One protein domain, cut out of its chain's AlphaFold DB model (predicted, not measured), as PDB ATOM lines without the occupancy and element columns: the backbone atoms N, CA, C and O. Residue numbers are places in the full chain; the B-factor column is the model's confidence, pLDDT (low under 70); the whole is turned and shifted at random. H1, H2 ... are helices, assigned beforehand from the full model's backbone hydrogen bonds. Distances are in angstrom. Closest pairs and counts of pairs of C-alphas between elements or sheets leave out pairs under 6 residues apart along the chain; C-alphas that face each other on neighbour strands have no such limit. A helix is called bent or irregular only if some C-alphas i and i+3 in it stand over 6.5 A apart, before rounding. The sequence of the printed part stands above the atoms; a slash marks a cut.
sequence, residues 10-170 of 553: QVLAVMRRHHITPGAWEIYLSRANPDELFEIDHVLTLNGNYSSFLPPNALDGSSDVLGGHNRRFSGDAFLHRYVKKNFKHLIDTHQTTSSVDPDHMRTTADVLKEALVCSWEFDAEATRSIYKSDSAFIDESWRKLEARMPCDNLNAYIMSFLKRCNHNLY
ATOM      1  N   GLN A  10     267.439 161.685 170.164       87.88
ATOM      2  CA  GLN A  10     266.562 161.903 171.313       87.88
ATOM      3  C   GLN A  10     267.319 161.777 172.644       87.88
ATOM      4  O   GLN A  10     267.230 162.680 173.471       87.88
ATOM      5  N   VAL A  11     268.135 160.731 172.821       90.50
ATOM      6  CA  VAL A  11     268.986 160.543 174.015       90.50
ATOM      7  C   VAL A  11     269.940 161.728 174.178       90.50
ATOM      8  O   VAL A  11     269.976 162.364 175.231       90.50
ATOM      9  N   LEU A  12     270.622 162.115 173.095       90.44
ATOM     10  CA  LEU A  12     271.504 163.285 173.093       90.44
ATOM     11  C   LEU A  12     270.755 164.603 173.355       90.44
ATOM     12  O   LEU A  12     271.373 165.574 173.789       90.44
ATOM     13  N   ALA A  13     269.453 164.694 173.063       91.94
ATOM     14  CA  ALA A  13     268.642 165.868 173.387       91.94
ATOM     15  C   ALA A  13     268.262 165.912 174.878       91.94
ATOM     16  O   ALA A  13     268.401 166.969 175.493       91.94
ATOM     17  N   VAL A  14     267.861 164.779 175.468       92.56
ATOM     18  CA  VAL A  14     267.564 164.653 176.909       92.56
ATOM     19  C   VAL A  14     268.812 164.954 177.744       92.56
ATOM     20  O   VAL A  14     268.761 165.794 178.641       92.56
ATOM     21  N   MET A  15     269.962 164.364 177.397       92.50
ATOM     22  CA  MET A  15     271.221 164.601 178.114       92.50
ATOM     23  C   MET A  15     271.655 166.073 178.065       92.50
ATOM     24  O   MET A  15     272.017 166.641 179.093       92.50
ATOM     25  N   ARG A  16     271.549 166.727 176.896       93.44
ATOM     26  CA  ARG A  16     271.855 168.164 176.757       93.44
ATOM     27  C   ARG A  16     270.877 169.065 177.512       93.44
ATOM     28  O   ARG A  16     271.313 170.083 178.037       93.44
ATOM     29  N   ARG A  17     269.587 168.712 177.565       93.75
ATOM     30  CA  ARG A  17     268.554 169.481 178.284       93.75
ATOM     31  C   ARG A  17     268.800 169.505 179.791       93.75
ATOM     32  O   ARG A  17     268.617 170.546 180.407       93.75
ATOM     33  N   HIS A  18     269.215 168.373 180.356       93.62
ATOM     34  CA  HIS A  18     269.372 168.187 181.805       93.62
ATOM     35  C   HIS A  18     270.829 168.214 182.281       93.62
ATOM     36  O   HIS A  18     271.105 167.853 183.421       93.62
ATOM     37  N   HIS A  19     271.753 168.641 181.413       91.81
ATOM     38  CA  HIS A  19     273.192 168.732 181.686       91.81
ATOM     39  C   HIS A  19     273.822 167.425 182.216       91.81
ATOM     40  O   HIS A  19     274.730 167.466 183.040       91.81
ATOM     41  N   ILE A  20     273.345 166.273 181.731       92.25
ATOM     42  CA  ILE A  20     273.863 164.946 182.096       92.25
ATOM     43  C   ILE A  20     275.235 164.730 181.458       92.25
ATOM     44  O   ILE A  20     275.447 165.070 180.288       92.25
ATOM     45  N   THR A  21     276.157 164.138 182.213       87.75
ATOM     46  CA  THR A  21     277.542 163.937 181.788       87.75
ATOM     47  C   THR A  21     277.627 162.902 180.646       87.75
ATOM     48  O   THR A  21     277.138 161.778 180.801       87.75
ATOM     49  N   PRO A  22     278.244 163.237 179.491       80.81
ATOM     50  CA  PRO A  22     278.482 162.287 178.398       80.81
ATOM     51  C   PRO A  22     279.347 161.084 178.807       80.81
ATOM     52  O   PRO A  22     280.138 161.163 179.747       80.81
ATOM     53  N   GLY A  23     279.232 159.974 178.074       84.75
ATOM     54  CA  GLY A  23     279.945 158.724 178.357       84.75
ATOM     55  C   GLY A  23     278.988 157.582 178.691       84.75
ATOM     56  O   GLY A  23     278.138 157.235 177.876       84.75
ATOM     57  N   ALA A  24     279.101 156.987 179.883       84.62
ATOM     58  CA  ALA A  24     278.319 155.803 180.266       84.62
ATOM     59  C   ALA A  24     276.794 155.992 180.112       84.62
ATOM     60  O   ALA A  24     276.094 155.068 179.699       84.62
ATOM     61  N   TRP A  25     276.282 157.205 180.359       86.69
ATOM     62  CA  TRP A  25     274.866 157.524 180.173       86.69
ATOM     63  C   TRP A  25     274.387 157.463 178.725       86.69
ATOM     64  O   TRP A  25     273.234 157.102 178.505       86.69
ATOM     65  N   GLU A  26     275.244 157.736 177.739       86.12
ATOM     66  CA  GLU A  26     274.880 157.581 176.325       86.12
ATOM     67  C   GLU A  26     274.566 156.112 176.020       86.12
ATOM     68  O   GLU A  26     273.557 155.806 175.387       86.12
ATOM     69  N   ILE A  27     275.383 155.198 176.556       84.19
ATOM     70  CA  ILE A  27     275.210 153.749 176.413       84.19
ATOM     71  C   ILE A  27     273.959 153.283 177.165       84.19
ATOM     72  O   ILE A  27     273.123 152.600 176.577       84.19
ATOM     73  N   TYR A  28     273.789 153.658 178.436       88.12
ATOM     74  CA  TYR A  28     272.654 153.194 179.244       88.12
ATOM     75  C   TYR A  28     271.310 153.727 178.733       88.12
ATOM     76  O   TYR A  28     270.361 152.960 178.602       88.12
ATOM     77  N   LEU A  29     271.229 155.010 178.368       89.06
ATOM     78  CA  LEU A  29     270.002 155.597 177.826       89.06
ATOM     79  C   LEU A  29     269.721 155.153 176.381       89.06
ATOM     80  O   LEU A  29     268.563 155.145 175.980       89.06
ATOM     81  N   SER A  30     270.727 154.715 175.607       87.38
ATOM     82  CA  SER A  30     270.490 154.102 174.284       87.38
ATOM     83  C   SER A  30     269.727 152.771 174.340       87.38
ATOM     84  O   SER A  30     269.173 152.350 173.327       87.38
ATOM     85  N   ARG A  31     269.680 152.122 175.514       87.81
ATOM     86  CA  ARG A  31     268.924 150.884 175.762       87.81
ATOM     87  C   ARG A  31     267.454 151.143 176.111       87.81
ATOM     88  O   ARG A  31     266.677 150.194 176.118       87.81
ATOM     89  N   ALA A  32     267.089 152.388 176.427       89.44
ATOM     90  CA  ALA A  32     265.741 152.743 176.851       89.44
ATOM     91  C   ALA A  32     264.769 152.752 175.670       89.44
ATOM     92  O   ALA A  32     265.089 153.253 174.587       89.44
ATOM     93  N   ASN A  33     263.562 152.235 175.890       89.44
ATOM     94  CA  ASN A  33     262.470 152.410 174.937       89.44
ATOM     95  C   ASN A  33     261.949 153.877 174.968       89.44
ATOM     96  O   ASN A  33     262.326 154.652 175.855       89.44
ATOM     97  N   PRO A  34     261.117 154.310 173.999       90.06
ATOM     98  CA  PRO A  34     260.651 155.698 173.932       90.06
ATOM     99  C   PRO A  34     259.876 156.170 175.172       90.06
ATOM    100  O   PRO A  34     259.996 157.337 175.546       90.06
ATOM    101  N   ASP A  35     259.121 155.278 175.817       90.25
ATOM    102  CA  ASP A  35     258.298 155.586 176.990       90.25
ATOM    103  C   ASP A  35     259.154 155.671 178.265       90.25
ATOM    104  O   ASP A  35     259.007 156.603 179.057       90.25
ATOM    105  N   GLU A  36     260.128 154.769 178.426       92.44
ATOM    106  CA  GLU A  36     261.162 154.825 179.469       92.44
ATOM    107  C   GLU A  36     261.977 156.122 179.366       92.44
ATOM    108  O   GLU A  36     262.187 156.815 180.363       92.44
ATOM    109  N   LEU A  37     262.397 156.501 178.151       93.19
ATOM    110  CA  LEU A  37     263.130 157.744 177.909       93.19
ATOM    111  C   LEU A  37     262.263 158.985 178.187       93.19
ATOM    112  O   LEU A  37     262.778 159.980 178.703       93.19
ATOM    113  N   PHE A  38     260.959 158.927 177.896       93.19
ATOM    114  CA  PHE A  38     260.000 159.976 178.247       93.19
ATOM    115  C   PHE A  38     259.810 160.102 179.767       93.19
ATOM    116  O   PHE A  38     259.832 161.218 180.289       93.19
ATOM    117  N   GLU A  39     259.683 158.991 180.502       94.88
ATOM    118  CA  GLU A  39     259.603 159.013 181.970       94.88
ATOM    119  C   GLU A  39     260.890 159.590 182.584       94.88
ATOM    120  O   GLU A  39     260.812 160.458 183.456       94.88
ATOM    121  N   ILE A  40     262.066 159.199 182.075       95.50
ATOM    122  CA  ILE A  40     263.377 159.729 182.493       95.50
ATOM    123  C   ILE A  40     263.474 161.248 182.258       95.50
ATOM    124  O   ILE A  40     263.845 161.996 183.167       95.50
ATOM    125  N   ASP A  41     263.108 161.726 181.067       95.44
ATOM    126  CA  ASP A  41     263.070 163.156 180.733       95.44
ATOM    127  C   ASP A  41     262.088 163.930 181.631       95.44
ATOM    128  O   ASP A  41     262.386 165.037 182.099       95.44
ATOM    129  N   HIS A  42     260.937 163.328 181.943       95.69
ATOM    130  CA  HIS A  42     259.940 163.914 182.828       95.69
ATOM    131  C   HIS A  42     260.441 164.031 184.276       95.69
ATOM    132  O   HIS A  42     260.297 165.099 184.874       95.69
ATOM    133  N   VAL A  43     261.085 163.004 184.845       96.56
ATOM    134  CA  VAL A  43     261.585 163.079 186.235       96.56
ATOM    135  C   VAL A  43     262.790 163.987 186.405       96.56
ATOM    136  O   VAL A  43     262.903 164.638 187.445       96.56
ATOM    137  N   LEU A  44     263.651 164.096 185.391       96.19
ATOM    138  CA  LEU A  44     264.714 165.098 185.369       96.19
ATOM    139  C   LEU A  44     264.123 166.515 185.334       96.19
ATOM    140  O   LEU A  44     264.513 167.369 186.134       96.19
ATOM    141  N   THR A  45     263.098 166.732 184.500       95.81
ATOM    142  CA  THR A  45     262.338 167.992 184.461       95.81
ATOM    143  C   THR A  45     261.694 168.309 185.816       95.81
ATOM    144  O   THR A  45     261.758 169.449 186.269       95.81
ATOM    145  N   LEU A  46     261.118 167.316 186.506       95.50
ATOM    146  CA  LEU A  46     260.576 167.491 187.857       95.50
ATOM    147  C   LEU A  46     261.679 167.854 188.867       95.50
ATOM    148  O   LEU A  46     261.561 168.885 189.525       95.50
ATOM    149  N   ASN A  47     262.771 167.086 188.966       95.56
ATOM    150  CA  ASN A  47     263.864 167.376 189.907       95.56
ATOM    151  C   ASN A  47     264.442 168.790 189.708       95.56
ATOM    152  O   ASN A  47     264.683 169.490 190.699       95.56
ATOM    153  N   GLY A  48     264.591 169.218 188.448       93.81
ATOM    154  CA  GLY A  48     265.006 170.567 188.066       93.81
ATOM    155  C   GLY A  48     263.991 171.639 188.469       93.81
ATOM    156  O   GLY A  48     264.345 172.566 189.199       93.81
ATOM    157  N   ASN A  49     262.720 171.493 188.084       94.56
ATOM    158  CA  ASN A  49     261.663 172.451 188.428       94.56
ATOM    159  C   ASN A  49     261.527 172.632 189.946       94.56
ATOM    160  O   ASN A  49     261.425 173.761 190.430       94.56
ATOM    161  N   TYR A  50     261.584 171.541 190.711       93.88
ATOM    162  CA  TYR A  50     261.505 171.596 192.168       93.88
ATOM    163  C   TYR A  50     262.761 172.184 192.824       93.88
ATOM    164  O   TYR A  50     262.646 172.850 193.851       93.88
ATOM    165  N   SER A  51     263.940 172.041 192.203       91.00
ATOM    166  CA  SER A  51     265.175 172.680 192.686       91.00
ATOM    167  C   SER A  51     265.101 174.211 192.679       91.00
ATOM    168  O   SER A  51     265.766 174.848 193.485       91.00
ATOM    169  N   SER A  52     264.241 174.815 191.848       91.69
ATOM    170  CA  SER A  52     264.070 176.278 191.815       91.69
ATOM    171  C   SER A  52     263.414 176.865 193.074       91.69
ATOM    172  O   SER A  52     263.493 178.072 193.295       91.69
ATOM    173  N   PHE A  53     262.797 176.029 193.919       91.62
ATOM    174  CA  PHE A  53     262.287 176.437 195.232       91.62
ATOM    175  C   PHE A  53     263.357 176.383 196.333       91.62
ATOM    176  O   PHE A  53     263.120 176.914 197.417       91.62
ATOM    177  N   LEU A  54     264.509 175.753 196.082       90.00
ATOM    178  CA  LEU A  54     265.606 175.651 197.040       90.00
ATOM    179  C   LEU A  54     266.273 177.030 197.225       90.00
ATOM    180  O   LEU A  54     266.666 177.649 196.231       90.00
ATOM    181  N   PRO A  55     266.448 177.533 198.463       87.38
ATOM    182  CA  PRO A  55     267.171 178.781 198.680       87.38
ATOM    183  C   PRO A  55     268.634 178.677 198.205       87.38
ATOM    184  O   PRO A  55     269.257 177.623 198.383       87.38
ATOM    185  N   PRO A  56     269.223 179.753 197.646       83.31
ATOM    186  CA  PRO A  56     270.631 179.760 197.265       83.31
ATOM    187  C   PRO A  56     271.532 179.354 198.435       83.31
ATOM    188  O   PRO A  56     271.347 179.821 199.560       83.31
ATOM    189  N   ASN A  57     272.501 178.486 198.154       77.62
ATOM    190  CA  ASN A  57     273.504 177.989 199.096       77.62
ATOM    191  C   ASN A  57     272.929 177.213 200.307       77.62
ATOM    192  O   ASN A  57     273.644 176.965 201.278       77.62
ATOM    193  N   ALA A  58     271.655 176.790 200.270       78.94
ATOM    194  CA  ALA A  58     270.997 176.085 201.379       78.94
ATOM    195  C   ALA A  58     271.657 174.748 201.772       78.94
ATOM    196  O   ALA A  58     271.413 174.247 202.871       78.94
ATOM    197  N   LEU A  59     272.459 174.158 200.879       75.50
ATOM    198  CA  LEU A  59     273.084 172.844 201.058       75.50
ATOM    199  C   LEU A  59     274.615 172.902 201.201       75.50
ATOM    200  O   LEU A  59     275.204 171.915 201.644       75.50
ATOM    201  N   ASP A  60     275.247 174.044 200.917       66.12
ATOM    202  CA  ASP A  60     276.707 174.190 200.759       66.12
ATOM    203  C   ASP A  60     277.509 173.916 202.045       66.12
ATOM    204  O   ASP A  60     278.701 173.633 201.983       66.12
ATOM    205  N   GLY A  61     276.862 173.977 203.214       53.91
ATOM    206  CA  GLY A  61     277.444 173.605 204.513       53.91
ATOM    207  C   GLY A  61     276.848 172.341 205.148       53.91
ATOM    208  O   GLY A  61     277.162 172.026 206.293       53.91
ATOM    209  N   SER A  62     275.948 171.636 204.451       52.56
ATOM    210  CA  SER A  62     275.152 170.540 205.035       52.56
ATOM    211  C   SER A  62     275.845 169.172 205.037       52.56
ATOM    212  O   SER A  62     275.452 168.303 205.814       52.56
ATOM    213  N   SER A  63     276.887 169.004 204.215       50.78
ATOM    214  CA  SER A  63     277.695 167.778 204.131       50.78
ATOM    215  C   SER A  63     278.429 167.479 205.445       50.78
ATOM    216  O   SER A  63     278.307 166.384 205.990       50.78
ATOM    217  N   ASP A  64     279.128 168.475 205.996       44.03
ATOM    218  CA  ASP A  64     280.240 168.214 206.923       44.03
ATOM    219  C   ASP A  64     279.894 168.435 208.408       44.03
ATOM    220  O   ASP A  64     280.699 168.126 209.286       44.03
ATOM    221  N   VAL A  65     278.710 168.982 208.715       44.44
ATOM    222  CA  VAL A  65     278.353 169.436 210.081       44.44
ATOM    223  C   VAL A  65     277.186 168.651 210.705       44.44
ATOM    224  O   VAL A  65     277.045 168.647 211.926       44.44
ATOM    225  N   LEU A  66     276.347 167.972 209.906       43.69
ATOM    226  CA  LEU A  66     275.093 167.340 210.369       43.69
ATOM    227  C   LEU A  66     274.786 165.979 209.699       43.69
ATOM    228  O   LEU A  66     273.676 165.752 209.218       43.69
ATOM    229  N   GLY A  67     275.763 165.063 209.674       48.59
ATOM    230  CA  GLY A  67     275.517 163.621 209.480       48.59
ATOM    231  C   GLY A  67     274.729 163.226 208.220       48.59
ATOM    232  O   GLY A  67     273.894 162.327 208.273       48.59
ATOM    233  N   GLY A  68     274.913 163.937 207.102       56.19
ATOM    234  CA  GLY A  68     274.263 163.623 205.821       56.19
ATOM    235  C   GLY A  68     272.738 163.833 205.755       56.19
ATOM    236  O   GLY A  68     272.137 163.560 204.718       56.19
ATOM    237  N   HIS A  69     272.086 164.348 206.804       60.34
ATOM    238  CA  HIS A  69     270.615 164.342 206.947       60.34
ATOM    239  C   HIS A  69     269.820 165.217 205.950       60.34
ATOM    240  O   HIS A  69     268.589 165.202 205.974       60.34
ATOM    241  N   ASN A  70     270.494 165.977 205.082       73.25
ATOM    242  CA  ASN A  70     269.890 166.870 204.082       73.25
ATOM    243  C   ASN A  70     270.426 166.612 202.659       73.25
ATOM    244  O   ASN A  70     270.543 167.536 201.855       73.25
ATOM    245  N   ARG A  71     270.782 165.364 202.334       81.50
ATOM    246  CA  ARG A  71     271.321 165.020 201.013       81.50
ATOM    247  C   ARG A  71     270.247 165.132 199.924       81.50
ATOM    248  O   ARG A  71     269.304 164.338 199.881       81.50
ATOM    249  N   ARG A  72     270.415 166.116 199.035       88.56
ATOM    250  CA  ARG A  72     269.634 166.282 197.801       88.56
ATOM    251  C   ARG A  72     270.425 165.750 196.614       88.56
ATOM    252  O   ARG A  72     271.585 166.113 196.437       88.56
ATOM    253  N   PHE A  73     269.787 164.952 195.768       90.44
ATOM    254  CA  PHE A  73     270.366 164.471 194.517       90.44
ATOM    255  C   PHE A  73     269.869 165.312 193.331       90.44
ATOM    256  O   PHE A  73     268.696 165.692 193.257       90.44
ATOM    257  N   SER A  74     270.766 165.590 192.387       89.44
ATOM    258  CA  SER A  74     270.503 166.285 191.120       89.44
ATOM    259  C   SER A  74     271.383 165.705 190.003       89.44
ATOM    260  O   SER A  74     272.290 164.912 190.278       89.44
ATOM    261  N   GLY A  75     271.091 166.060 188.744       89.06
ATOM    262  CA  GLY A  75     271.880 165.662 187.570       89.06
ATOM    263  C   GLY A  75     272.141 164.152 187.491       89.06
ATOM    264  O   GLY A  75     271.253 163.342 187.762       89.06
ATOM    265  N   ASP A  76     273.382 163.780 187.170       87.62
ATOM    266  CA  ASP A  76     273.846 162.390 187.074       87.62
ATOM    267  C   ASP A  76     273.563 161.546 188.331       87.62
ATOM    268  O   ASP A  76     273.216 160.369 188.220       87.62
ATOM    269  N   ALA A  77     273.674 162.126 189.531       89.06
ATOM    270  CA  ALA A  77     273.475 161.398 190.786       89.06
ATOM    271  C   ALA A  77     271.994 161.063 191.032       89.06
ATOM    272  O   ALA A  77     271.665 159.958 191.473       89.06
ATOM    273  N   PHE A  78     271.092 161.992 190.697       94.25
ATOM    274  CA  PHE A  78     269.651 161.736 190.695       94.25
ATOM    275  C   PHE A  78     269.273 160.703 189.629       94.25
ATOM    276  O   PHE A  78     268.563 159.743 189.933       94.25
ATOM    277  N   LEU A  79     269.796 160.859 188.406       94.12
ATOM    278  CA  LEU A  79     269.549 159.936 187.300       94.12
ATOM    279  C   LEU A  79     269.985 158.508 187.656       94.12
ATOM    280  O   LEU A  79     269.222 157.567 187.457       94.12
ATOM    281  N   HIS A  80     271.161 158.351 188.273       90.75
ATOM    282  CA  HIS A  80     271.648 157.060 188.758       90.75
ATOM    283  C   HIS A  80     270.702 156.427 189.782       90.75
ATOM    284  O   HIS A  80     270.312 155.268 189.622       90.75
ATOM    285  N   ARG A  81     270.290 157.184 190.810       92.25
ATOM    286  CA  ARG A  81     269.369 156.704 191.854       92.25
ATOM    287  C   ARG A  81     268.013 156.301 191.271       92.25
ATOM    288  O   ARG A  81     267.470 155.274 191.673       92.25
ATOM    289  N   TYR A  82     267.505 157.061 190.300       94.44
ATOM    290  CA  TYR A  82     266.248 156.760 189.623       94.44
ATOM    291  C   TYR A  82     266.349 155.505 188.747       94.44
ATOM    292  O   TYR A  82     265.594 154.556 188.951       94.44
ATOM    293  N   VAL A  83     267.304 155.452 187.815       91.94
ATOM    294  CA  VAL A  83     267.457 154.334 186.866       91.94
ATOM    295  C   VAL A  83     267.785 153.027 187.592       91.94
ATOM    296  O   VAL A  83     267.123 152.022 187.344       91.94
ATOM    297  N   LYS A  84     268.710 153.032 188.564       89.94
ATOM    298  CA  LYS A  84     269.068 151.836 189.356       89.94
ATOM    299  C   LYS A  84     267.864 151.209 190.071       89.94
ATOM    300  O   LYS A  84     267.840 149.997 190.281       89.94
ATOM    301  N   LYS A  85     266.883 152.031 190.455       89.75
ATOM    302  CA  LYS A  85     265.660 151.618 191.151       89.75
ATOM    303  C   LYS A  85     264.533 151.218 190.197       89.75
ATOM    304  O   LYS A  85     263.854 150.228 190.446       89.75
ATOM    305  N   ASN A  86     264.321 152.005 189.143       90.06
ATOM    306  CA  ASN A  86     263.102 151.969 188.334       90.06
ATOM    307  C   ASN A  86     263.272 151.321 186.953       90.06
ATOM    308  O   ASN A  86     262.272 150.845 186.416       90.06
ATOM    309  N   PHE A  87     264.500 151.272 186.422       90.00
ATOM    310  CA  PHE A  87     264.859 150.786 185.082       90.00
ATOM    311  C   PHE A  87     266.214 150.050 185.113       90.00
ATOM    312  O   PHE A  87     267.175 150.414 184.430       90.00
ATOM    313  N   LYS A  88     266.329 149.038 185.985       86.25
ATOM    314  CA  LYS A  88     267.611 148.382 186.307       86.25
ATOM    315  C   LYS A  88     268.282 147.726 185.087       86.25
ATOM    316  O   LYS A  88     269.509 147.726 185.020       86.25
ATOM    317  N   HIS A  89     267.497 147.256 184.113       84.88
ATOM    318  CA  HIS A  89     267.947 146.678 182.834       84.88
ATOM    319  C   HIS A  89     268.768 147.644 181.966       84.88
ATOM    320  O   HIS A  89     269.579 147.208 181.152       84.88
ATOM    321  N   LEU A  90     268.610 148.961 182.147       84.94
ATOM    322  CA  LEU A  90     269.415 149.954 181.428       84.94
ATOM    323  C   LEU A  90     270.880 149.943 181.877       84.94
ATOM    324  O   LEU A  90     271.760 150.278 181.084       84.94
ATOM    325  N   ILE A  91     271.155 149.533 183.119       83.44
ATOM    326  CA  ILE A  91     272.508 149.448 183.685       83.44
ATOM    327  C   ILE A  91     272.998 147.991 183.652       83.44
ATOM    328  O   ILE A  91     274.061 147.719 183.097       83.44
ATOM    329  N   ASP A  92     272.206 147.065 184.197       79.06
ATOM    330  CA  ASP A  92     272.541 145.646 184.356       79.06
ATOM    331  C   ASP A  92     272.025 144.805 183.177       79.06
ATOM    332  O   ASP A  92     270.828 144.546 183.053       79.06
ATOM    333  N   THR A  93     272.948 144.359 182.321       64.62
ATOM    334  CA  THR A  93     272.653 143.572 181.113       64.62
ATOM    335  C   THR A  93     272.477 142.073 181.351       64.62
ATOM    336  O   THR A  93     272.156 141.358 180.405       64.62
ATOM    337  N   HIS A  94     272.688 141.569 182.573       57.34
ATOM    338  CA  HIS A  94     272.517 140.143 182.886       57.34
ATOM    339  C   HIS A  94     271.102 139.795 183.358       57.34
ATOM    340  O   HIS A  94     270.747 138.618 183.430       57.34
ATOM    341  N   GLN A  95     270.268 140.793 183.653       54.44
ATOM    342  CA  GLN A  95     268.863 140.556 183.956       54.44
ATOM    343  C   GLN A  95     268.060 140.321 182.679       54.44
ATOM    344  O   GLN A  95     267.966 141.176 181.806       54.44
ATOM    345  N   THR A  96     267.392 139.169 182.622       48.28
ATOM    346  CA  THR A  96     266.458 138.781 181.553       48.28
ATOM    347  C   THR A  96     265.143 139.571 181.570       48.28
ATOM    348  O   THR A  96     264.191 139.196 180.889       48.28
ATOM    349  N   THR A  97     265.048 140.637 182.368       54.81
ATOM    350  CA  THR A  97     263.943 141.592 182.316       54.81
ATOM    351  C   THR A  97     264.073 142.413 181.040       54.81
ATOM    352  O   THR A  97     264.968 143.254 180.927       54.81
ATOM    353  N   SER A  98     263.177 142.168 180.086       64.31
ATOM    354  CA  SER A  98     262.947 143.065 178.956       64.31
ATOM    355  C   SER A  98     262.597 144.478 179.436       64.31
ATOM    356  O   SER A  98     262.223 144.672 180.594       64.31
ATOM    357  N   SER A  99     262.693 145.454 178.528       73.25
ATOM    358  CA  SER A  99     262.185 146.812 178.757       73.25
ATOM    359  C   SER A  99     260.764 146.795 179.317       73.25
ATOM    360  O   SER A  99     259.981 145.911 178.961       73.25
ATOM    361  N   VAL A 100     260.422 147.786 180.135       77.44
ATOM    362  CA  VAL A 100     259.086 147.918 180.720       77.44
ATOM    363  C   VAL A 100     258.057 148.071 179.598       77.44
ATOM    364  O   VAL A 100     258.177 148.965 178.758       77.44
ATOM    365  N   ASP A 101     257.058 147.183 179.568       76.31
ATOM    366  CA  ASP A 101     255.958 147.281 178.606       76.31
ATOM    367  C   ASP A 101     255.182 148.595 178.818       76.31
ATOM    368  O   ASP A 101     254.945 148.968 179.972       76.31
ATOM    369  N   PRO A 102     254.691 149.259 177.754       75.31
ATOM    370  CA  PRO A 102     253.947 150.517 177.874       75.31
ATOM    371  C   PRO A 102     252.743 150.446 178.829       75.31
ATOM    372  O   PRO A 102     252.504 151.380 179.590       75.31
ATOM    373  N   ASP A 103     252.033 149.312 178.862       74.62
ATOM    374  CA  ASP A 103     250.885 149.078 179.756       74.62
ATOM    375  C   ASP A 103     251.271 148.983 181.249       74.62
ATOM    376  O   ASP A 103     250.413 149.106 182.126       74.62
ATOM    377  N   HIS A 104     252.556 148.773 181.549       81.25
ATOM    378  CA  HIS A 104     253.122 148.697 182.899       81.25
ATOM    379  C   HIS A 104     253.884 149.975 183.308       81.25
ATOM    380  O   HIS A 104     254.446 150.028 184.408       81.25
ATOM    381  N   MET A 105     253.898 151.011 182.460       86.94
ATOM    382  CA  MET A 105     254.510 152.305 182.773       86.94
ATOM    383  C   MET A 105     253.788 153.020 183.923       86.94
ATOM    384  O   MET A 105     252.585 152.859 184.148       86.94
ATOM    385  N   ARG A 106     254.535 153.820 184.692       89.88
ATOM    386  CA  ARG A 106     254.010 154.456 185.908       89.88
ATOM    387  C   ARG A 106     253.056 155.594 185.549       89.88
ATOM    388  O   ARG A 106     253.279 156.356 184.612       89.88
ATOM    389  N   THR A 107     252.005 155.776 186.351       89.31
ATOM    390  CA  THR A 107     251.140 156.956 186.200       89.31
ATOM    391  C   THR A 107     251.913 158.224 186.569       89.31
ATOM    392  O   THR A 107     252.789 158.188 187.432       89.31
ATOM    393  N   THR A 108     251.554 159.386 186.014       86.25
ATOM    394  CA  THR A 108     252.186 160.676 186.368       86.25
ATOM    395  C   THR A 108     252.175 160.952 187.882       86.25
ATOM    396  O   THR A 108     253.097 161.568 188.416       86.25
ATOM    397  N   ALA A 109     251.159 160.457 188.601       85.88
ATOM    398  CA  ALA A 109     251.062 160.561 190.057       85.88
ATOM    399  C   ALA A 109     252.104 159.698 190.794       85.88
ATOM    400  O   ALA A 109     252.612 160.111 191.837       85.88
ATOM    401  N   ASP A 110     252.433 158.524 190.258       90.50
ATOM    402  CA  ASP A 110     253.444 157.624 190.817       90.50
ATOM    403  C   ASP A 110     254.858 158.050 190.417       90.50
ATOM    404  O   ASP A 110     255.762 158.034 191.253       90.50
ATOM    405  N   VAL A 111     255.034 158.558 189.194       94.06
ATOM    406  CA  VAL A 111     256.281 159.183 188.734       94.06
ATOM    407  C   VAL A 111     256.674 160.366 189.627       94.06
ATOM    408  O   VAL A 111     257.835 160.471 190.021       94.06
ATOM    409  N   LEU A 112     255.717 161.209 190.039       93.06
ATOM    410  CA  LEU A 112     255.957 162.310 190.982       93.06
ATOM    411  C   LEU A 112     256.450 161.813 192.360       93.06
ATOM    412  O   LEU A 112     257.372 162.397 192.934       93.06
ATOM    413  N   LYS A 113     255.871 160.722 192.883       93.38
ATOM    414  CA  LYS A 113     256.299 160.087 194.148       93.38
ATOM    415  C   LYS A 113     257.706 159.506 194.033       93.38
ATOM    416  O   LYS A 113     258.536 159.727 194.914       93.38
ATOM    417  N   GLU A 114     257.978 158.785 192.947       94.56
ATOM    418  CA  GLU A 114     259.292 158.215 192.654       94.56
ATOM    419  C   GLU A 114     260.366 159.299 192.534       94.56
ATOM    420  O   GLU A 114     261.438 159.174 193.129       94.56
ATOM    421  N   ALA A 115     260.065 160.392 191.829       95.44
ATOM    422  CA  ALA A 115     260.972 161.520 191.672       95.44
ATOM    423  C   ALA A 115     261.283 162.199 193.018       95.44
ATOM    424  O   ALA A 115     262.452 162.471 193.289       95.44
ATOM    425  N   LEU A 116     260.300 162.390 193.909       94.62
ATOM    426  CA  LEU A 116     260.551 162.901 195.266       94.62
ATOM    427  C   LEU A 116     261.497 161.972 196.055       94.62
ATOM    428  O   LEU A 116     262.505 162.433 196.590       94.62
ATOM    429  N   VAL A 117     261.215 160.663 196.088       93.44
ATOM    430  CA  VAL A 117     262.006 159.662 196.843       93.44
ATOM    431  C   VAL A 117     263.409 159.436 196.252       93.44
ATOM    432  O   VAL A 117     264.322 158.997 196.952       93.44
ATOM    433  N   CYS A 118     263.618 159.751 194.973       94.25
ATOM    434  CA  CYS A 118     264.948 159.747 194.356       94.25
ATOM    435  C   CYS A 118     265.680 161.093 194.495       94.25
ATOM    436  O   CYS A 118     266.902 161.123 194.396       94.25
ATOM    437  N   SER A 119     264.970 162.196 194.751       93.75
ATOM    438  CA  SER A 119     265.575 163.524 194.952       93.75
ATOM    439  C   SER A 119     266.148 163.714 196.354       93.75
ATOM    440  O   SER A 119     267.074 164.503 196.520       93.75
ATOM    441  N   TRP A 120     265.618 162.997 197.348       91.62
ATOM    442  CA  TRP A 120     265.920 163.181 198.768       91.62
ATOM    443  C   TRP A 120     266.088 161.840 199.509       91.62
ATOM    444  O   TRP A 120     265.510 160.818 199.134       91.62
ATOM    445  N   GLU A 121     266.886 161.844 200.577       87.50
ATOM    446  CA  GLU A 121     267.226 160.666 201.388       87.50
ATOM    447  C   GLU A 121     266.207 160.412 202.521       87.50
ATOM    448  O   GLU A 121     266.377 160.869 203.651       87.50
ATOM    449  N   PHE A 122     265.125 159.686 202.229       88.75
ATOM    450  CA  PHE A 122     264.106 159.343 203.232       88.75
ATOM    451  C   PHE A 122     264.341 157.988 203.903       88.75
ATOM    452  O   PHE A 122     264.748 157.020 203.262       88.75
ATOM    453  N   ASP A 123     263.960 157.883 205.177       88.88
ATOM    454  CA  ASP A 123     263.880 156.603 205.877       88.88
ATOM    455  C   ASP A 123     262.716 155.730 205.360       88.88
ATOM    456  O   ASP A 123     261.843 156.159 204.592       88.88
ATOM    457  N   ALA A 124     262.681 154.469 205.795       87.81
ATOM    458  CA  ALA A 124     261.668 153.513 205.361       87.81
ATOM    459  C   ALA A 124     260.229 153.879 205.796       87.81
ATOM    460  O   ALA A 124     259.269 153.441 205.160       87.81
ATOM    461  N   GLU A 125     260.012 154.630 206.877       85.38
ATOM    462  CA  GLU A 125     258.677 155.056 207.323       85.38
ATOM    463  C   GLU A 125     258.167 156.279 206.550       85.38
ATOM    464  O   GLU A 125     257.038 156.240 206.047       85.38
ATOM    465  N   ALA A 126     259.007 157.299 206.366       87.44
ATOM    466  CA  ALA A 126     258.713 158.452 205.521       87.44
ATOM    467  C   ALA A 126     258.454 158.013 204.070       87.44
ATOM    468  O   ALA A 126     257.400 158.325 203.511       87.44
ATOM    469  N   THR A 127     259.326 157.168 203.508       90.75
ATOM    470  CA  THR A 127     259.169 156.579 202.165       90.75
ATOM    471  C   THR A 127     257.827 155.850 202.011       90.75
ATOM    472  O   THR A 127     257.050 156.140 201.101       90.75
ATOM    473  N   ARG A 128     257.479 154.942 202.938       87.25
ATOM    474  CA  ARG A 128     256.190 154.214 202.905       87.25
ATOM    475  C   ARG A 128     254.968 155.118 203.074       87.25
ATOM    476  O   ARG A 128     253.865 154.693 202.720       87.25
ATOM    477  N   SER A 129     255.133 156.306 203.648       85.25
ATOM    478  CA  SER A 129     254.051 157.274 203.841       85.25
ATOM    479  C   SER A 129     253.858 158.150 202.601       85.25
ATOM    480  O   SER A 129     252.720 158.333 202.170       85.25
ATOM    481  N   ILE A 130     254.951 158.569 201.952       88.69
ATOM    482  CA  ILE A 130     254.955 159.243 200.643       88.69
ATOM    483  C   ILE A 130     254.157 158.433 199.610       88.69
ATOM    484  O   ILE A 130     253.213 158.951 199.017       88.69
ATOM    485  N   TYR A 131     254.438 157.133 199.459       88.56
ATOM    486  CA  TYR A 131     253.747 156.303 198.462       88.56
ATOM    487  C   TYR A 131     252.228 156.205 198.637       88.56
ATOM    488  O   TYR A 131     251.492 156.130 197.651       88.56
ATOM    489  N   LYS A 132     251.757 156.222 199.888       84.25
ATOM    490  CA  LYS A 132     250.333 156.124 200.244       84.25
ATOM    491  C   LYS A 132     249.581 157.450 200.154       84.25
ATOM    492  O   LYS A 132     248.382 157.460 200.403       84.25
ATOM    493  N   SER A 133     250.282 158.544 199.880       81.75
ATOM    494  CA  SER A 133     249.701 159.883 199.857       81.75
ATOM    495  C   SER A 133     249.227 160.265 198.457       81.75
ATOM    496  O   SER A 133     249.693 159.716 197.454       81.75
ATOM    497  N   ASP A 134     248.310 161.227 198.386       80.31
ATOM    498  CA  ASP A 134     247.776 161.731 197.122       80.31
ATOM    499  C   ASP A 134     248.799 162.607 196.382       80.31
ATOM    500  O   ASP A 134     249.623 163.286 196.996       80.31
ATOM    501  N   SER A 135     248.734 162.647 195.049       78.38
ATOM    502  CA  SER A 135     249.674 163.423 194.220       78.38
ATOM    503  C   SER A 135     249.668 164.921 194.540       78.38
ATOM    504  O   SER A 135     250.731 165.533 194.603       78.38
ATOM    505  N   ALA A 136     248.497 165.502 194.825       76.94
ATOM    506  CA  ALA A 136     248.371 166.901 195.240       76.94
ATOM    507  C   ALA A 136     249.097 167.193 196.567       76.94
ATOM    508  O   ALA A 136     249.716 168.246 196.719       76.94
ATOM    509  N   PHE A 137     249.076 166.241 197.509       83.44
ATOM    510  CA  PHE A 137     249.849 166.343 198.744       83.44
ATOM    511  C   PHE A 137     251.355 166.284 198.456       83.44
ATOM    512  O   PHE A 137     252.113 167.055 199.043       83.44
ATOM    513  N   ILE A 138     251.799 165.395 197.562       88.81
ATOM    514  CA  ILE A 138     253.218 165.251 197.204       88.81
ATOM    515  C   ILE A 138     253.761 166.515 196.536       88.81
ATOM    516  O   ILE A 138     254.834 166.977 196.923       88.81
ATOM    517  N   ASP A 139     253.005 167.110 195.613       86.88
ATOM    518  CA  ASP A 139     253.371 168.365 194.949       86.88
ATOM    519  C   ASP A 139     253.569 169.510 195.960       86.88
ATOM    520  O   ASP A 139     254.624 170.148 196.014       86.88
ATOM    521  N   GLU A 140     252.587 169.725 196.843       86.00
ATOM    522  CA  GLU A 140     252.674 170.766 197.868       86.00
ATOM    523  C   GLU A 140     253.802 170.491 198.878       86.00
ATOM    524  O   GLU A 140     254.524 171.412 199.273       86.00
ATOM    525  N   SER A 141     253.980 169.226 199.272       87.25
ATOM    526  CA  SER A 141     255.024 168.796 200.209       87.25
ATOM    527  C   SER A 141     256.415 169.039 199.662       87.25
ATOM    528  O   SER A 141     257.266 169.554 200.382       87.25
ATOM    529  N   TRP A 142     256.652 168.681 198.402       91.50
ATOM    530  CA  TRP A 142     257.962 168.810 197.785       91.50
ATOM    531  C   TRP A 142     258.306 170.294 197.574       91.50
ATOM    532  O   TRP A 142     259.386 170.717 197.985       91.50
ATOM    533  N   ARG A 143     257.363 171.136 197.116       90.94
ATOM    534  CA  ARG A 143     257.578 172.599 197.035       90.94
ATOM    535  C   ARG A 143     257.913 173.215 198.397       90.94
ATOM    536  O   ARG A 143     258.823 174.034 198.503       90.94
ATOM    537  N   LYS A 144     257.188 172.824 199.453       89.81
ATOM    538  CA  LYS A 144     257.400 173.336 200.818       89.81
ATOM    539  C   LYS A 144     258.652 172.787 201.498       89.81
ATOM    540  O   LYS A 144     259.205 173.482 202.349       89.81
ATOM    541  N   LEU A 145     259.082 171.577 201.143       90.12
ATOM    542  CA  LEU A 145     260.336 170.989 201.600       90.12
ATOM    543  C   LEU A 145     261.523 171.787 201.056       90.12
ATOM    544  O   LEU A 145     262.292 172.320 201.847       90.12
ATOM    545  N   GLU A 146     261.620 171.924 199.729       91.38
ATOM    546  CA  GLU A 146     262.708 172.643 199.045       91.38
ATOM    547  C   GLU A 146     262.835 174.074 199.596       91.38
ATOM    548  O   GLU A 146     263.897 174.466 200.075       91.38
ATOM    549  N   ALA A 147     261.714 174.803 199.681       89.56
ATOM    550  CA  ALA A 147     261.660 176.166 200.219       89.56
ATOM    551  C   ALA A 147     261.978 176.292 201.723       89.56
ATOM    552  O   ALA A 147     262.146 177.407 202.220       89.56
ATOM    553  N   ARG A 148     262.029 175.184 202.475       86.81
ATOM    554  CA  ARG A 148     262.352 175.180 203.912       86.81
ATOM    555  C   ARG A 148     263.817 174.841 204.195       86.81
ATOM    556  O   ARG A 148     264.224 174.991 205.348       86.81
ATOM    557  N   MET A 149     264.592 174.388 203.212       85.88
ATOM    558  CA  MET A 149     265.960 173.913 203.438       85.88
ATOM    559  C   MET A 149     266.920 175.029 203.900       85.88
ATOM    560  O   MET A 149     266.767 176.175 203.476       85.88
ATOM    561  N   PRO A 150     267.938 174.706 204.724       84.12
ATOM    562  CA  PRO A 150     268.167 173.412 205.375       84.12
ATOM    563  C   PRO A 150     267.180 173.143 206.527       84.12
ATOM    564  O   PRO A 150     266.622 174.065 207.132       84.12
ATOM    565  N   CYS A 151     266.960 171.866 206.850       78.19
ATOM    566  CA  CYS A 151     266.097 171.446 207.957       78.19
ATOM    567  C   CYS A 151     266.823 170.474 208.901       78.19
ATOM    568  O   CYS A 151     267.726 169.761 208.482       78.19
ATOM    569  N   ASP A 152     266.448 170.432 210.180       79.38
ATOM    570  CA  ASP A 152     267.183 169.616 211.163       79.38
ATOM    571  C   ASP A 152     266.962 168.106 210.956       79.38
ATOM    572  O   ASP A 152     267.826 167.290 211.267       79.38
ATOM    573  N   ASN A 153     265.786 167.726 210.440       84.75
ATOM    574  CA  ASN A 153     265.438 166.344 210.127       84.75
ATOM    575  C   ASN A 153     264.351 166.285 209.036       84.75
ATOM    576  O   ASN A 153     263.177 166.594 209.273       84.75
ATOM    577  N   LEU A 154     264.763 165.835 207.851       85.81
ATOM    578  CA  LEU A 154     263.948 165.659 206.649       85.81
ATOM    579  C   LEU A 154     262.722 164.748 206.870       85.81
ATOM    580  O   LEU A 154     261.593 165.098 206.507       85.81
ATOM    581  N   ASN A 155     262.925 163.599 207.516       88.31
ATOM    582  CA  ASN A 155     261.872 162.613 207.774       88.31
ATOM    583  C   ASN A 155     260.817 163.161 208.742       88.31
ATOM    584  O   ASN A 155     259.612 163.082 208.483       88.31
ATOM    585  N   ALA A 156     261.262 163.807 209.823       86.38
ATOM    586  CA  ALA A 156     260.380 164.459 210.784       86.38
ATOM    587  C   ALA A 156     259.570 165.598 210.144       86.38
ATOM    588  O   ALA A 156     258.396 165.771 210.487       86.38
ATOM    589  N   TYR A 157     260.151 166.345 209.195       86.31
ATOM    590  CA  TYR A 157     259.441 167.390 208.457       86.31
ATOM    591  C   TYR A 157     258.282 166.820 207.627       86.31
ATOM    592  O   TYR A 157     257.141 167.256 207.813       86.31
ATOM    593  N   ILE A 158     258.539 165.819 206.772       85.94
ATOM    594  CA  ILE A 158     257.491 165.208 205.937       85.94
ATOM    595  C   ILE A 158     256.415 164.544 206.798       85.94
ATOM    596  O   ILE A 158     255.230 164.799 206.584       85.94
ATOM    597  N   MET A 159     256.791 163.779 207.825       86.44
ATOM    598  CA  MET A 159     255.820 163.140 208.723       86.44
ATOM    599  C   MET A 159     254.977 164.168 209.501       86.44
ATOM    600  O   MET A 159     253.778 163.965 209.705       86.44
ATOM    601  N   SER A 160     255.552 165.316 209.870       84.19
ATOM    602  CA  SER A 160     254.813 166.424 210.496       84.19
ATOM    603  C   SER A 160     253.913 167.177 209.510       84.19
ATOM    604  O   SER A 160     252.855 167.681 209.892       84.19
ATOM    605  N   PHE A 161     254.309 167.283 208.239       82.44
ATOM    606  CA  PHE A 161     253.481 167.874 207.191       82.44
ATOM    607  C   PHE A 161     252.290 166.964 206.846       82.44
ATOM    608  O   PHE A 161     251.154 167.424 206.948       82.44
ATOM    609  N   LEU A 162     252.527 165.663 206.632       79.56
ATOM    610  CA  LEU A 162     251.498 164.611 206.553       79.56
ATOM    611  C   LEU A 162     250.497 164.704 207.710       79.56
ATOM    612  O   LEU A 162     249.290 164.779 207.485       79.56
ATOM    613  N   LYS A 163     250.999 164.758 208.954       81.62
ATOM    614  CA  LYS A 163     250.170 164.869 210.164       81.62
ATOM    615  C   LYS A 163     249.244 166.089 210.120       81.62
ATOM    616  O   LYS A 163     248.068 165.963 210.452       81.62
ATOM    617  N   ARG A 164     249.737 167.255 209.686       80.00
ATOM    618  CA  ARG A 164     248.924 168.483 209.563       80.00
ATOM    619  C   ARG A 164     247.887 168.391 208.444       80.00
ATOM    620  O   ARG A 164     246.740 168.763 208.674       80.00
ATOM    621  N   CYS A 165     248.254 167.873 207.274       73.19
ATOM    622  CA  CYS A 165     247.324 167.714 206.154       73.19
ATOM    623  C   CYS A 165     246.197 166.728 206.494       73.19
ATOM    624  O   CYS A 165     245.029 167.071 206.332       73.19
ATOM    625  N   ASN A 166     246.526 165.571 207.076       75.31
ATOM    626  CA  ASN A 166     245.538 164.607 207.571       75.31
ATOM    627  C   ASN A 166     244.635 165.214 208.651       75.31
ATOM    628  O   ASN A 166     243.418 165.055 208.591       75.31
ATOM    629  N   HIS A 167     245.208 165.925 209.630       78.25
ATOM    630  CA  HIS A 167     244.428 166.573 210.686       78.25
ATOM    631  C   HIS A 167     243.425 167.579 210.105       78.25
ATOM    632  O   HIS A 167     242.249 167.526 210.453       78.25
ATOM    633  N   ASN A 168     243.851 168.436 209.171       76.62
ATOM    634  CA  ASN A 168     242.958 169.383 208.496       76.62
ATOM    635  C   ASN A 168     241.870 168.668 207.675       76.62
ATOM    636  O   ASN A 168     240.700 169.042 207.756       76.62
ATOM    637  N   LEU A 169     242.230 167.623 206.920       74.00
ATOM    638  CA  LEU A 169     241.294 166.829 206.117       74.00
ATOM    639  C   LEU A 169     240.194 166.198 206.982       74.00
ATOM    640  O   LEU A 169     239.017 166.276 206.639       74.00
ATOM    641  N   TYR A 170     240.547 165.617 208.131       76.62
ATOM    642  CA  TYR A 170     239.557 165.055 209.052       76.62
ATOM    643  C   TYR A 170     238.779 166.133 209.824       76.62
ATOM    644  O   TYR A 170     237.568 165.998 209.977       76.62
TER     645      TYR A 170
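AT A GLANCE: This is residues 10 to 170 of the 553 residues of an uncharacterized protein of Aphanomyces astaci (UniProt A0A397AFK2). Helix H6 runs through the middle, with H3 and H5 crossing it on one side and H7 and H8 beside it on the other. H9 packs on H7 and H8 at one end of the whole, the small pair H1 and H2 lies at the opposite end, and short H4 lies out at the side in the loops between H3 and H5, touching no helix. The printed part has 161 residues with nine named helices, H1 to H9 in order along the chain, and no named strand; its class is all helix. It is compact, with a radius of gyration of the C-alphas of 16.5 A, and spans 44 by 37 by 26 A.

IN THESE COORDINATES: H1 is residues 10 to 17, beginning at C-alpha 10 (266.562, 161.903, 171.313), and H2 is residues 24 to 30. H3, the longest helix by residues, is residues 34 to 51 and measures 25.7 A. H4 is residues 62 to 65, neither bent nor irregular, but only just: C-alphas 62 and 65 are 6.1 A apart. H5, residues 75 to 86, measures 16.3 A. H6, residues 108 to 119, begins at C-alpha 108 (252.186, 160.676, 186.368) and measures 16.2 A. H7 is residues 124 to 131, and H8, residues 135 to 146, measures 16.7 A. H9, residues 154 to 170, measures 24.5 A and ends at C-alpha 170 (239.557, 165.055, 209.052).

HOW THE PARTS SIT: H6 is the hub and touches four helices. H3 touches it with residues 39 to 47 alone, at a steep tilt of 58 degrees; the closest C-alphas, of Val 43 and Ala 115, are 5.7 A apart. H5 touches it with residues 78 to 82 alone, closest at Tyr 82 and Cys 118, C-alphas 5.7 A apart. H8 touches H6 at a shallow tilt of 25 degrees, the same way, closest at Ala 109 and Ser 135, C-alphas 5.2 A apart. H6 and H7 form a hairpin, opposite ways at 28 degrees, closest at Lys 113 and Tyr 131, C-alphas 6.3 A apart. H8 and H9 form another, at a steep tilt of 42 degrees, closest at Ser 141 and Ile 158, C-alphas 7.2 A apart. H1 and H2 touch, closest at Val 11 and Leu 29, C-alphas 6.3 A apart. Every O i to N i+4 pair is within hydrogen-bond range in H1, H2, H3, H6, H7, H8 and H9; H5 has 7 of 8, and H4 is too short for such a pair.

THE WHOLE: The two C-alphas farthest apart, those of Gly 23 and Tyr 170, are 51.1 A apart. The printed part has no cut. The link from H5 to H6, residues 87 to 107, is long. Mean pLDDT of the printed part is 84.1; residues 60 to 69 and 93 to 98 are under 70.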